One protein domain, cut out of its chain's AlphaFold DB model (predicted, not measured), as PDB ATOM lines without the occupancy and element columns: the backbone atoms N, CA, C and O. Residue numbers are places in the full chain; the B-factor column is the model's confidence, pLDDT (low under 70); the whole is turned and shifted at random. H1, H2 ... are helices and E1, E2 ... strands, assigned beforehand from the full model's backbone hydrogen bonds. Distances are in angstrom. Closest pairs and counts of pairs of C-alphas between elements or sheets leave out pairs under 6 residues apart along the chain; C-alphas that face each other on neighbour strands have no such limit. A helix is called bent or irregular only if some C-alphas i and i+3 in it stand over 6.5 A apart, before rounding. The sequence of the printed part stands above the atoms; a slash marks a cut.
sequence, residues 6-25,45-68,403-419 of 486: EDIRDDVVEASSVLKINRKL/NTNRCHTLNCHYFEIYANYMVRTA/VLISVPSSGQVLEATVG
ATOM      1  N   GLU A   6     -20.193 -27.580  -5.175       71.50
ATOM      2  CA  GLU A   6     -19.387 -26.365  -5.149       71.50
ATOM      3  C   GLU A   6     -18.365 -26.370  -4.001       71.50
ATOM      4  O   GLU A   6     -17.177 -26.235  -4.270       71.50
ATOM      5  N   ASP A   7     -18.764 -26.693  -2.764       75.06
ATOM      6  CA  ASP A   7     -17.825 -26.809  -1.632       75.06
ATOM      7  C   ASP A   7     -16.733 -27.865  -1.882       75.06
ATOM      8  O   ASP A   7     -15.557 -27.637  -1.614       75.06
ATOM      9  N   ILE A   8     -17.106 -29.029  -2.440       75.69
ATOM     10  CA  ILE A   8     -16.139 -30.086  -2.791       75.69
ATOM     11  C   ILE A   8     -15.163 -29.580  -3.857       75.69
ATOM     12  O   ILE A   8     -13.974 -29.897  -3.825       75.69
ATOM     13  N   ARG A   9     -15.661 -28.809  -4.826       77.12
ATOM     14  CA  ARG A   9     -14.825 -28.219  -5.868       77.12
ATOM     15  C   ARG A   9     -13.835 -27.229  -5.262       77.12
ATOM     16  O   ARG A   9     -12.654 -27.303  -5.603       77.12
ATOM     17  N   ASP A  10     -14.294 -26.361  -4.373       81.56
ATOM     18  CA  ASP A  10     -13.455 -25.356  -3.725       81.56
ATOM     19  C   ASP A  10     -12.394 -26.007  -2.831       81.56
ATOM     20  O   ASP A  10     -11.220 -25.658  -2.952       81.56
ATOM     21  N   ASP A  11     -12.745 -27.044  -2.062       80.38
ATOM     22  CA  ASP A  11     -11.781 -27.821  -1.270       80.38
ATOM     23  C   ASP A  11     -10.684 -28.448  -2.143       80.38
ATOM     24  O   ASP A  11      -9.508 -28.455  -1.774       80.38
ATOM     25  N   VAL A  12     -11.043 -29.018  -3.301       81.00
ATOM     26  CA  VAL A  12     -10.066 -29.651  -4.202       81.00
ATOM     27  C   VAL A  12      -9.154 -28.597  -4.835       81.00
ATOM     28  O   VAL A  12      -7.950 -28.830  -4.980       81.00
ATOM     29  N   VAL A  13      -9.697 -27.428  -5.189       80.31
ATOM     30  CA  VAL A  13      -8.910 -26.293  -5.692       80.31
ATOM     31  C   VAL A  13      -7.966 -25.772  -4.607       80.31
ATOM     32  O   VAL A  13      -6.773 -25.599  -4.871       80.31
ATOM     33  N   GLU A  14      -8.459 -25.591  -3.383       82.75
ATOM     34  CA  GLU A  14      -7.667 -25.151  -2.239       82.75
ATOM     35  C   GLU A  14      -6.564 -26.166  -1.918       82.75
ATOM     36  O   GLU A  14      -5.392 -25.797  -1.863       82.75
ATOM     37  N   ALA A  15      -6.888 -27.458  -1.825       79.44
ATOM     38  CA  ALA A  15      -5.915 -28.524  -1.591       79.44
ATOM     39  C   ALA A  15      -4.839 -28.578  -2.686       79.44
ATOM     40  O   ALA A  15      -3.651 -28.729  -2.385       79.44
ATOM     41  N   SER A  16      -5.222 -28.397  -3.954       75.69
ATOM     42  CA  SER A  16      -4.265 -28.289  -5.061       75.69
ATOM     43  C   SER A  16      -3.353 -27.065  -4.896       75.69
ATOM     44  O   SER A  16      -2.135 -27.161  -5.080       75.69
ATOM     45  N   SER A  17      -3.906 -25.924  -4.475       78.94
ATOM     46  CA  SER A  17      -3.135 -24.702  -4.218       78.94
ATOM     47  C   SER A  17      -2.148 -24.862  -3.055       78.94
ATOM     48  O   SER A  17      -0.994 -24.446  -3.166       78.94
ATOM     49  N   VAL A  18      -2.548 -25.549  -1.981       79.81
ATOM     50  CA  VAL A  18      -1.690 -25.856  -0.830       79.81
ATOM     51  C   VAL A  18      -0.568 -26.807  -1.237       79.81
ATOM     52  O   VAL A  18       0.594 -26.564  -0.911       79.81
ATOM     53  N   LEU A  19      -0.875 -27.854  -2.012       76.94
ATOM     54  CA  LEU A  19       0.142 -28.744  -2.578       76.94
ATOM     55  C   LEU A  19       1.133 -27.982  -3.463       76.94
ATOM     56  O   LEU A  19       2.333 -28.250  -3.398       76.94
ATOM     57  N   LYS A  20       0.656 -27.009  -4.244       71.25
ATOM     58  CA  LYS A  20       1.507 -26.130  -5.053       71.25
ATOM     59  C   LYS A  20       2.430 -25.271  -4.198       71.25
ATOM     60  O   LYS A  20       3.618 -25.187  -4.495       71.25
ATOM     61  N   ILE A  21       1.919 -24.664  -3.128       76.31
ATOM     62  CA  ILE A  21       2.732 -23.855  -2.207       76.31
ATOM     63  C   ILE A  21       3.789 -24.728  -1.519       76.31
ATOM     64  O   ILE A  21       4.959 -24.354  -1.511       76.31
ATOM     65  N   ASN A  22       3.414 -25.911  -1.027       71.31
ATOM     66  CA  ASN A  22       4.336 -26.827  -0.348       71.31
ATOM     67  C   ASN A  22       5.415 -27.405  -1.279       71.31
ATOM     68  O   ASN A  22       6.516 -27.706  -0.827       71.31
ATOM     69  N   ARG A  23       5.122 -27.567  -2.576       66.81
ATOM     70  CA  ARG A  23       6.089 -28.049  -3.582       66.81
ATOM     71  C   ARG A  23       6.927 -26.937  -4.212       66.81
ATOM     72  O   ARG A  23       7.874 -27.241  -4.943       66.81
ATOM     73  N   LYS A  24       6.608 -25.667  -3.944       63.91
ATOM     74  CA  LYS A  24       7.343 -24.524  -4.483       63.91
ATOM     75  C   LYS A  24       8.757 -24.519  -3.909       63.91
ATOM     76  O   LYS A  24       8.972 -24.278  -2.724       63.91
ATOM     77  N   LEU A  25       9.733 -24.782  -4.770       58.69
ATOM     78  CA  LEU A  25      11.138 -24.811  -4.395       58.69
ATOM     79  C   LEU A  25      11.609 -23.368  -4.149       58.69
ATOM     80  O   LEU A  25      11.655 -22.547  -5.066       58.69
ATOM     81  N   ASN A  45      28.864 -23.486 -12.097       80.06
ATOM     82  CA  ASN A  45      29.365 -23.237 -13.431       80.06
ATOM     83  C   ASN A  45      30.889 -23.383 -13.438       80.06
ATOM     84  O   ASN A  45      31.610 -22.527 -12.928       80.06
ATOM     85  N   THR A  46      31.387 -24.463 -14.034       81.06
ATOM     86  CA  THR A  46      32.828 -24.686 -14.201       81.06
ATOM     87  C   THR A  46      33.455 -23.736 -15.224       81.06
ATOM     88  O   THR A  46      34.672 -23.537 -15.208       81.06
ATOM     89  N   ASN A  47      32.652 -23.097 -16.081       76.69
ATOM     90  CA  ASN A  47      33.113 -22.120 -17.053       76.69
ATOM     91  C   ASN A  47      32.999 -20.689 -16.503       76.69
ATOM     92  O   ASN A  47      31.930 -20.084 -16.493       76.69
ATOM     93  N   ARG A  48      34.137 -20.125 -16.086       78.75
ATOM     94  CA  ARG A  48      34.219 -18.783 -15.478       78.75
ATOM     95  C   ARG A  48      33.819 -17.637 -16.410       78.75
ATOM     96  O   ARG A  48      33.570 -16.542 -15.920       78.75
ATOM     97  N   CYS A  49      33.812 -17.867 -17.721       80.38
ATOM     98  CA  CYS A  49      33.608 -16.811 -18.710       80.38
ATOM     99  C   CYS A  49      32.171 -16.754 -19.244       80.38
ATOM    100  O   CYS A  49      31.819 -15.782 -19.904       80.38
ATOM    101  N   HIS A  50      31.347 -17.763 -18.966       80.25
ATOM    102  CA  HIS A  50      29.960 -17.809 -19.423       80.25
ATOM    103  C   HIS A  50      29.008 -17.672 -18.238       80.25
ATOM    104  O   HIS A  50      29.323 -18.113 -17.134       80.25
ATOM    105  N   THR A  51      27.830 -17.097 -18.447       83.12
ATOM    106  CA  THR A  51      26.760 -17.135 -17.443       83.12
ATOM    107  C   THR A  51      26.067 -18.497 -17.476       83.12
ATOM    108  O   THR A  51      25.918 -19.093 -18.537       83.12
ATOM    109  N   LEU A  52      25.635 -19.016 -16.324       84.88
ATOM    110  CA  LEU A  52      24.802 -20.219 -16.271       84.88
ATOM    111  C   LEU A  52      23.337 -19.793 -16.214       84.88
ATOM    112  O   LEU A  52      22.905 -19.211 -15.220       84.88
ATOM    113  N   ASN A  53      22.587 -20.083 -17.270       86.25
ATOM    114  CA  ASN A  53      21.155 -19.846 -17.324       86.25
ATOM    115  C   ASN A  53      20.437 -21.135 -16.916       86.25
ATOM    116  O   ASN A  53      20.577 -22.174 -17.553       86.25
ATOM    117  N   CYS A  54      19.674 -21.075 -15.831       85.25
ATOM    118  CA  CYS A  54      18.900 -22.210 -15.341       85.25
ATOM    119  C   CYS A  54      17.420 -21.985 -15.658       85.25
ATOM    120  O   CYS A  54      16.772 -21.140 -15.038       85.25
ATOM    121  N   HIS A  55      16.876 -22.746 -16.604       87.44
ATOM    122  CA  HIS A  55      15.450 -22.750 -16.907       87.44
ATOM    123  C   HIS A  55      14.741 -23.756 -16.004       87.44
ATOM    124  O   HIS A  55      15.054 -24.949 -16.001       87.44
ATOM    125  N   TYR A  56      13.798 -23.255 -15.211       83.06
ATOM    126  CA  TYR A  56      12.995 -24.066 -14.310       83.06
ATOM    127  C   TYR A  56      11.642 -24.365 -14.948       83.06
ATOM    128  O   TYR A  56      10.855 -23.451 -15.207       83.06
ATOM    129  N   PHE A  57      11.365 -25.647 -15.163       83.62
ATOM    130  CA  PHE A  57      10.090 -26.122 -15.675       83.62
ATOM    131  C   PHE A  57       9.369 -26.935 -14.602       83.62
ATOM    132  O   PHE A  57       9.880 -27.937 -14.093       83.62
ATOM    133  N   GLU A  58       8.151 -26.508 -14.280       80.50
ATOM    134  CA  GLU A  58       7.236 -27.256 -13.425       80.50
ATOM    135  C   GLU A  58       6.309 -28.091 -14.312       80.50
ATOM    136  O   GLU A  58       5.584 -27.554 -15.154       80.50
ATOM    137  N   ILE A  59       6.338 -29.413 -14.147       85.50
ATOM    138  CA  ILE A  59       5.451 -30.304 -14.895       85.50
ATOM    139  C   ILE A  59       4.108 -30.363 -14.165       85.50
ATOM    140  O   ILE A  59       4.027 -30.831 -13.026       85.50
ATOM    141  N   TYR A  60       3.040 -29.942 -14.840       84.81
ATOM    142  CA  TYR A  60       1.667 -30.051 -14.349       84.81
ATOM    143  C   TYR A  60       0.998 -31.322 -14.877       84.81
ATOM    144  O   TYR A  60       1.087 -31.637 -16.063       84.81
ATOM    145  N   ALA A  61       0.292 -32.031 -13.999       85.75
ATOM    146  CA  ALA A  61      -0.632 -33.087 -14.381       85.75
ATOM    147  C   ALA A  61      -2.052 -32.513 -14.406       85.75
ATOM    148  O   ALA A  61      -2.520 -31.935 -13.425       85.75
ATOM    149  N   ASN A  62      -2.736 -32.660 -15.537       90.81
ATOM    150  CA  ASN A  62      -4.114 -32.216 -15.694       90.81
ATOM    151  C   ASN A  62      -5.049 -33.408 -15.489       90.81
ATOM    152  O   ASN A  62      -4.983 -34.381 -16.240       90.81
ATOM    153  N   TYR A  63      -5.922 -33.323 -14.492       88.81
ATOM    154  CA  TYR A  63      -6.926 -34.337 -14.196       88.81
ATOM    155  C   TYR A  63      -8.303 -33.819 -14.582       88.81
ATOM    156  O   TYR A  63      -8.676 -32.698 -14.241       88.81
ATOM    157  N   MET A  64      -9.070 -34.645 -15.288       90.12
ATOM    158  CA  MET A  64     -10.478 -34.373 -15.543       90.12
ATOM    159  C   MET A  64     -11.299 -35.003 -14.420       90.12
ATOM    160  O   MET A  64     -11.489 -36.219 -14.399       90.12
ATOM    161  N   VAL A  65     -11.748 -34.189 -13.469       86.38
ATOM    162  CA  VAL A  65     -12.495 -34.659 -12.301       86.38
ATOM    163  C   VAL A  65     -13.987 -34.574 -12.593       86.38
ATOM    164  O   VAL A  65     -14.508 -33.525 -12.966       86.38
ATOM    165  N   ARG A  66     -14.678 -35.704 -12.435       85.81
ATOM    166  CA  ARG A  66     -16.137 -35.805 -12.513       85.81
ATOM    167  C   ARG A  66     -16.655 -36.168 -11.132       85.81
ATOM    168  O   ARG A  66     -16.288 -37.210 -10.598       85.81
ATOM    169  N   THR A  67     -17.494 -35.315 -10.562       83.75
ATOM    170  CA  THR A  67     -18.201 -35.595  -9.310       83.75
ATOM    171  C   THR A  67     -19.600 -36.077  -9.650       83.75
ATOM    172  O   THR A  67     -20.333 -35.405 -10.362       83.75
ATOM    173  N   ALA A  68     -19.969 -37.266  -9.195       84.38
ATOM    174  CA  ALA A  68     -21.317 -37.793  -9.350       84.38
ATOM    175  C   ALA A  68     -21.792 -38.324  -7.992       84.38
ATOM    176  O   ALA A  68     -20.957 -38.806  -7.217       84.38
ATOM    177  N   VAL A 403     -14.686 -31.151 -14.602       84.94
ATOM    178  CA  VAL A 403     -13.849 -30.002 -14.236       84.94
ATOM    179  C   VAL A 403     -12.385 -30.368 -14.447       84.94
ATOM    180  O   VAL A 403     -11.908 -31.391 -13.956       84.94
ATOM    181  N   LEU A 404     -11.662 -29.524 -15.181       87.94
ATOM    182  CA  LEU A 404     -10.224 -29.670 -15.372       87.94
ATOM    183  C   LEU A 404      -9.487 -29.114 -14.149       87.94
ATOM    184  O   LEU A 404      -9.605 -27.928 -13.845       87.94
ATOM    185  N   ILE A 405      -8.717 -29.960 -13.469       86.00
ATOM    186  CA  ILE A 405      -7.913 -29.584 -12.305       86.00
ATOM    187  C   ILE A 405      -6.445 -29.857 -12.616       86.00
ATOM    188  O   ILE A 405      -6.047 -30.994 -12.868       86.00
ATOM    189  N   SER A 406      -5.634 -28.804 -12.593       83.19
ATOM    190  CA  SER A 406      -4.185 -28.897 -12.768       83.19
ATOM    191  C   SER A 406      -3.519 -29.051 -11.407       83.19
ATOM    192  O   SER A 406      -3.624 -28.170 -10.552       83.19
ATOM    193  N   VAL A 407      -2.823 -30.167 -11.209       83.88
ATOM    194  CA  VAL A 407      -2.061 -30.460  -9.991       83.88
ATOM    195  C   VAL A 407      -0.574 -30.474 -10.355       83.88
ATOM    196  O   VAL A 407      -0.190 -31.141 -11.320       83.88
ATOM    197  N   PRO A 408       0.293 -29.750  -9.628       78.75
ATOM    198  CA  PRO A 408       1.728 -29.785  -9.887       78.75
ATOM    199  C   PRO A 408       2.266 -31.185  -9.588       78.75
ATOM    200  O   PRO A 408       2.009 -31.737  -8.516       78.75
ATOM    201  N   SER A 409       3.000 -31.788 -10.520       79.25
ATOM    202  CA  SER A 409       3.643 -33.087 -10.297       79.25
ATOM    203  C   SER A 409       4.924 -32.929  -9.464       79.25
ATOM    204  O   SER A 409       5.390 -31.820  -9.214       79.25
ATOM    205  N   SER A 410       5.517 -34.039  -9.009       70.06
ATOM    206  CA  SER A 410       6.868 -34.008  -8.423       70.06
ATOM    207  C   SER A 410       7.964 -33.802  -9.476       70.06
ATOM    208  O   SER A 410       9.129 -33.643  -9.119       70.06
ATOM    209  N   GLY A 411       7.614 -33.842 -10.765       75.81
ATOM    210  CA  GLY A 411       8.533 -33.615 -11.867       75.81
ATOM    211  C   GLY A 411       8.901 -32.141 -11.951       75.81
ATOM    212  O   GLY A 411       8.141 -31.327 -12.470       75.81
ATOM    213  N   GLN A 412      10.080 -31.808 -11.443       76.38
ATOM    214  CA  GLN A 412      10.721 -30.528 -11.702       76.38
ATOM    215  C   GLN A 412      11.896 -30.800 -12.625       76.38
ATOM    216  O   GLN A 412      12.741 -31.648 -12.326       76.38
ATOM    217  N   VAL A 413      11.923 -30.117 -13.763       82.12
ATOM    218  CA  VAL A 413      13.020 -30.227 -14.721       82.12
ATOM    219  C   VAL A 413      13.788 -28.924 -14.675       82.12
ATOM    220  O   VAL A 413      13.229 -27.845 -14.872       82.12
ATOM    221  N   LEU A 414      15.075 -29.045 -14.379       82.88
ATOM    222  CA  LEU A 414      16.017 -27.951 -14.484       82.88
ATOM    223  C   LEU A 414      16.855 -28.190 -15.732       82.88
ATOM    224  O   LEU A 414      17.584 -29.179 -15.807       82.88
ATOM    225  N   GLU A 415      16.752 -27.284 -16.688       87.44
ATOM    226  CA  GLU A 415      17.633 -27.272 -17.844       87.44
ATOM    227  C   GLU A 415      18.667 -26.168 -17.651       87.44
ATOM    228  O   GLU A 415      18.325 -24.996 -17.489       87.44
ATOM    229  N   ALA A 416      19.938 -26.560 -17.613       85.94
ATOM    230  CA  ALA A 416      21.049 -25.635 -17.490       85.94
ATOM    231  C   ALA A 416      21.636 -25.376 -18.879       85.94
ATOM    232  O   ALA A 416      22.190 -26.280 -19.503       85.94
ATOM    233  N   THR A 417      21.521 -24.141 -19.353       89.12
ATOM    234  CA  THR A 417      22.125 -23.679 -20.599       89.12
ATOM    235  C   THR A 417      23.262 -22.717 -20.280       89.12
ATOM    236  O   THR A 417      23.192 -21.888 -19.371       89.12
ATOM    237  N   VAL A 418      24.366 -22.859 -21.005       87.69
ATOM    238  CA  VAL A 418      25.499 -21.942 -20.885       87.69
ATOM    239  C   VAL A 418      25.186 -20.729 -21.758       87.69
ATOM    240  O   VAL A 418      24.904 -20.883 -22.944       87.69
ATOM    241  N   GLY A 419      25.175 -19.540 -21.162       83.19
ATOM    242  CA  GLY A 419      24.994 -18.280 -21.876       83.19
ATOM    243  C   GLY A 419      26.180 -17.971 -22.786       83.19
ATOM    244  O   GLY A 419      27.257 -18.547 -22.638       83.19
TER     245      GLY A 419
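What this domain is: This is residues 6 to 25, 45 to 68 and 403 to 419 of the 486 residues of an uncharacterized protein of Microbacterium oryzae (UniProt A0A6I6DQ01). What shape do these coordinates make? A long, narrow ribbon of two antiparallel strands, E1 and E2, runs most of the length, and one helix, H1, packs alongside the part of it that begins at residue 403 of E2, mainly on E2; the far part of the ribbon, at Leu 52 and Val 418, has no helix beside it. What is it built of? The printed part has 61 residues with one named helix and two named strands, in the order H1, E1, E2; the sheet's order is E1 - E2, antiparallel, and the class is mixed, helices and strands. How large is it? It is extended, with a radius of gyration of the C-alphas of 17.3 A, and its outline is a rod of 59 by 19 by 14 A.

How they stand to each other: How near does the helix come to the sheet? H1, residues 6 to 23, and E2, residues 403 to 418, have 10 pairs of C-alphas within 8 A, the closest being those of Ser 16 and Val 407, 5.8 A apart. Within 10 A, H1 has 27 pairs of C-alphas with E2 and 3 with E1, residues 52 to 65. How do the strands run? E1 and E2 are antiparallel neighbours, with 164 degrees between their directions; N 53 and O 417, 2.8 A, and N 403 and O 65, 2.9 A, are within hydrogen-bond range. Where does E2 bend? It bends by 62 degrees at residue 410; near there, C-alphas 59 and 411 face each other at 5.4 A, and C-alphas 60 and 408 at 4.5 A. How is the helix's backbone joined? In H1 every O i to N i+4 pair is within hydrogen-bond range.

Where its parts are: Where does the helix lie? H1 begins at C-alpha 6, (-19.387, -26.365, -5.149), and ends at Arg 23, 25.6 A from first to last C-alpha; it is not bent. Where are the strands? E1 runs from Leu 52, with its C-alpha at (24.802, -20.219, -16.271), to Val 65, over 40.2 A. E2 runs from Val 403 to Val 418, with C-alpha 418 at (25.499, -21.942, -20.885), over 40.7 A.

The domain as a whole: How far does the printed part reach? The two C-alphas farthest apart, those of Cys 49 and Ala 68, are 59.5 A apart. Where is it cut? Residues 26 to 44 are not printed, with 20.4 A between C-alphas 25 and 45, nor are residues 69 to 402, with 11.8 A between C-alphas 68 and 403. The links H1 to E1 and E1 to E2 both run across a cut. Where is the model less sure? The mean pLDDT of the printed part is 80.8, and residues 23 to 25 are under 70.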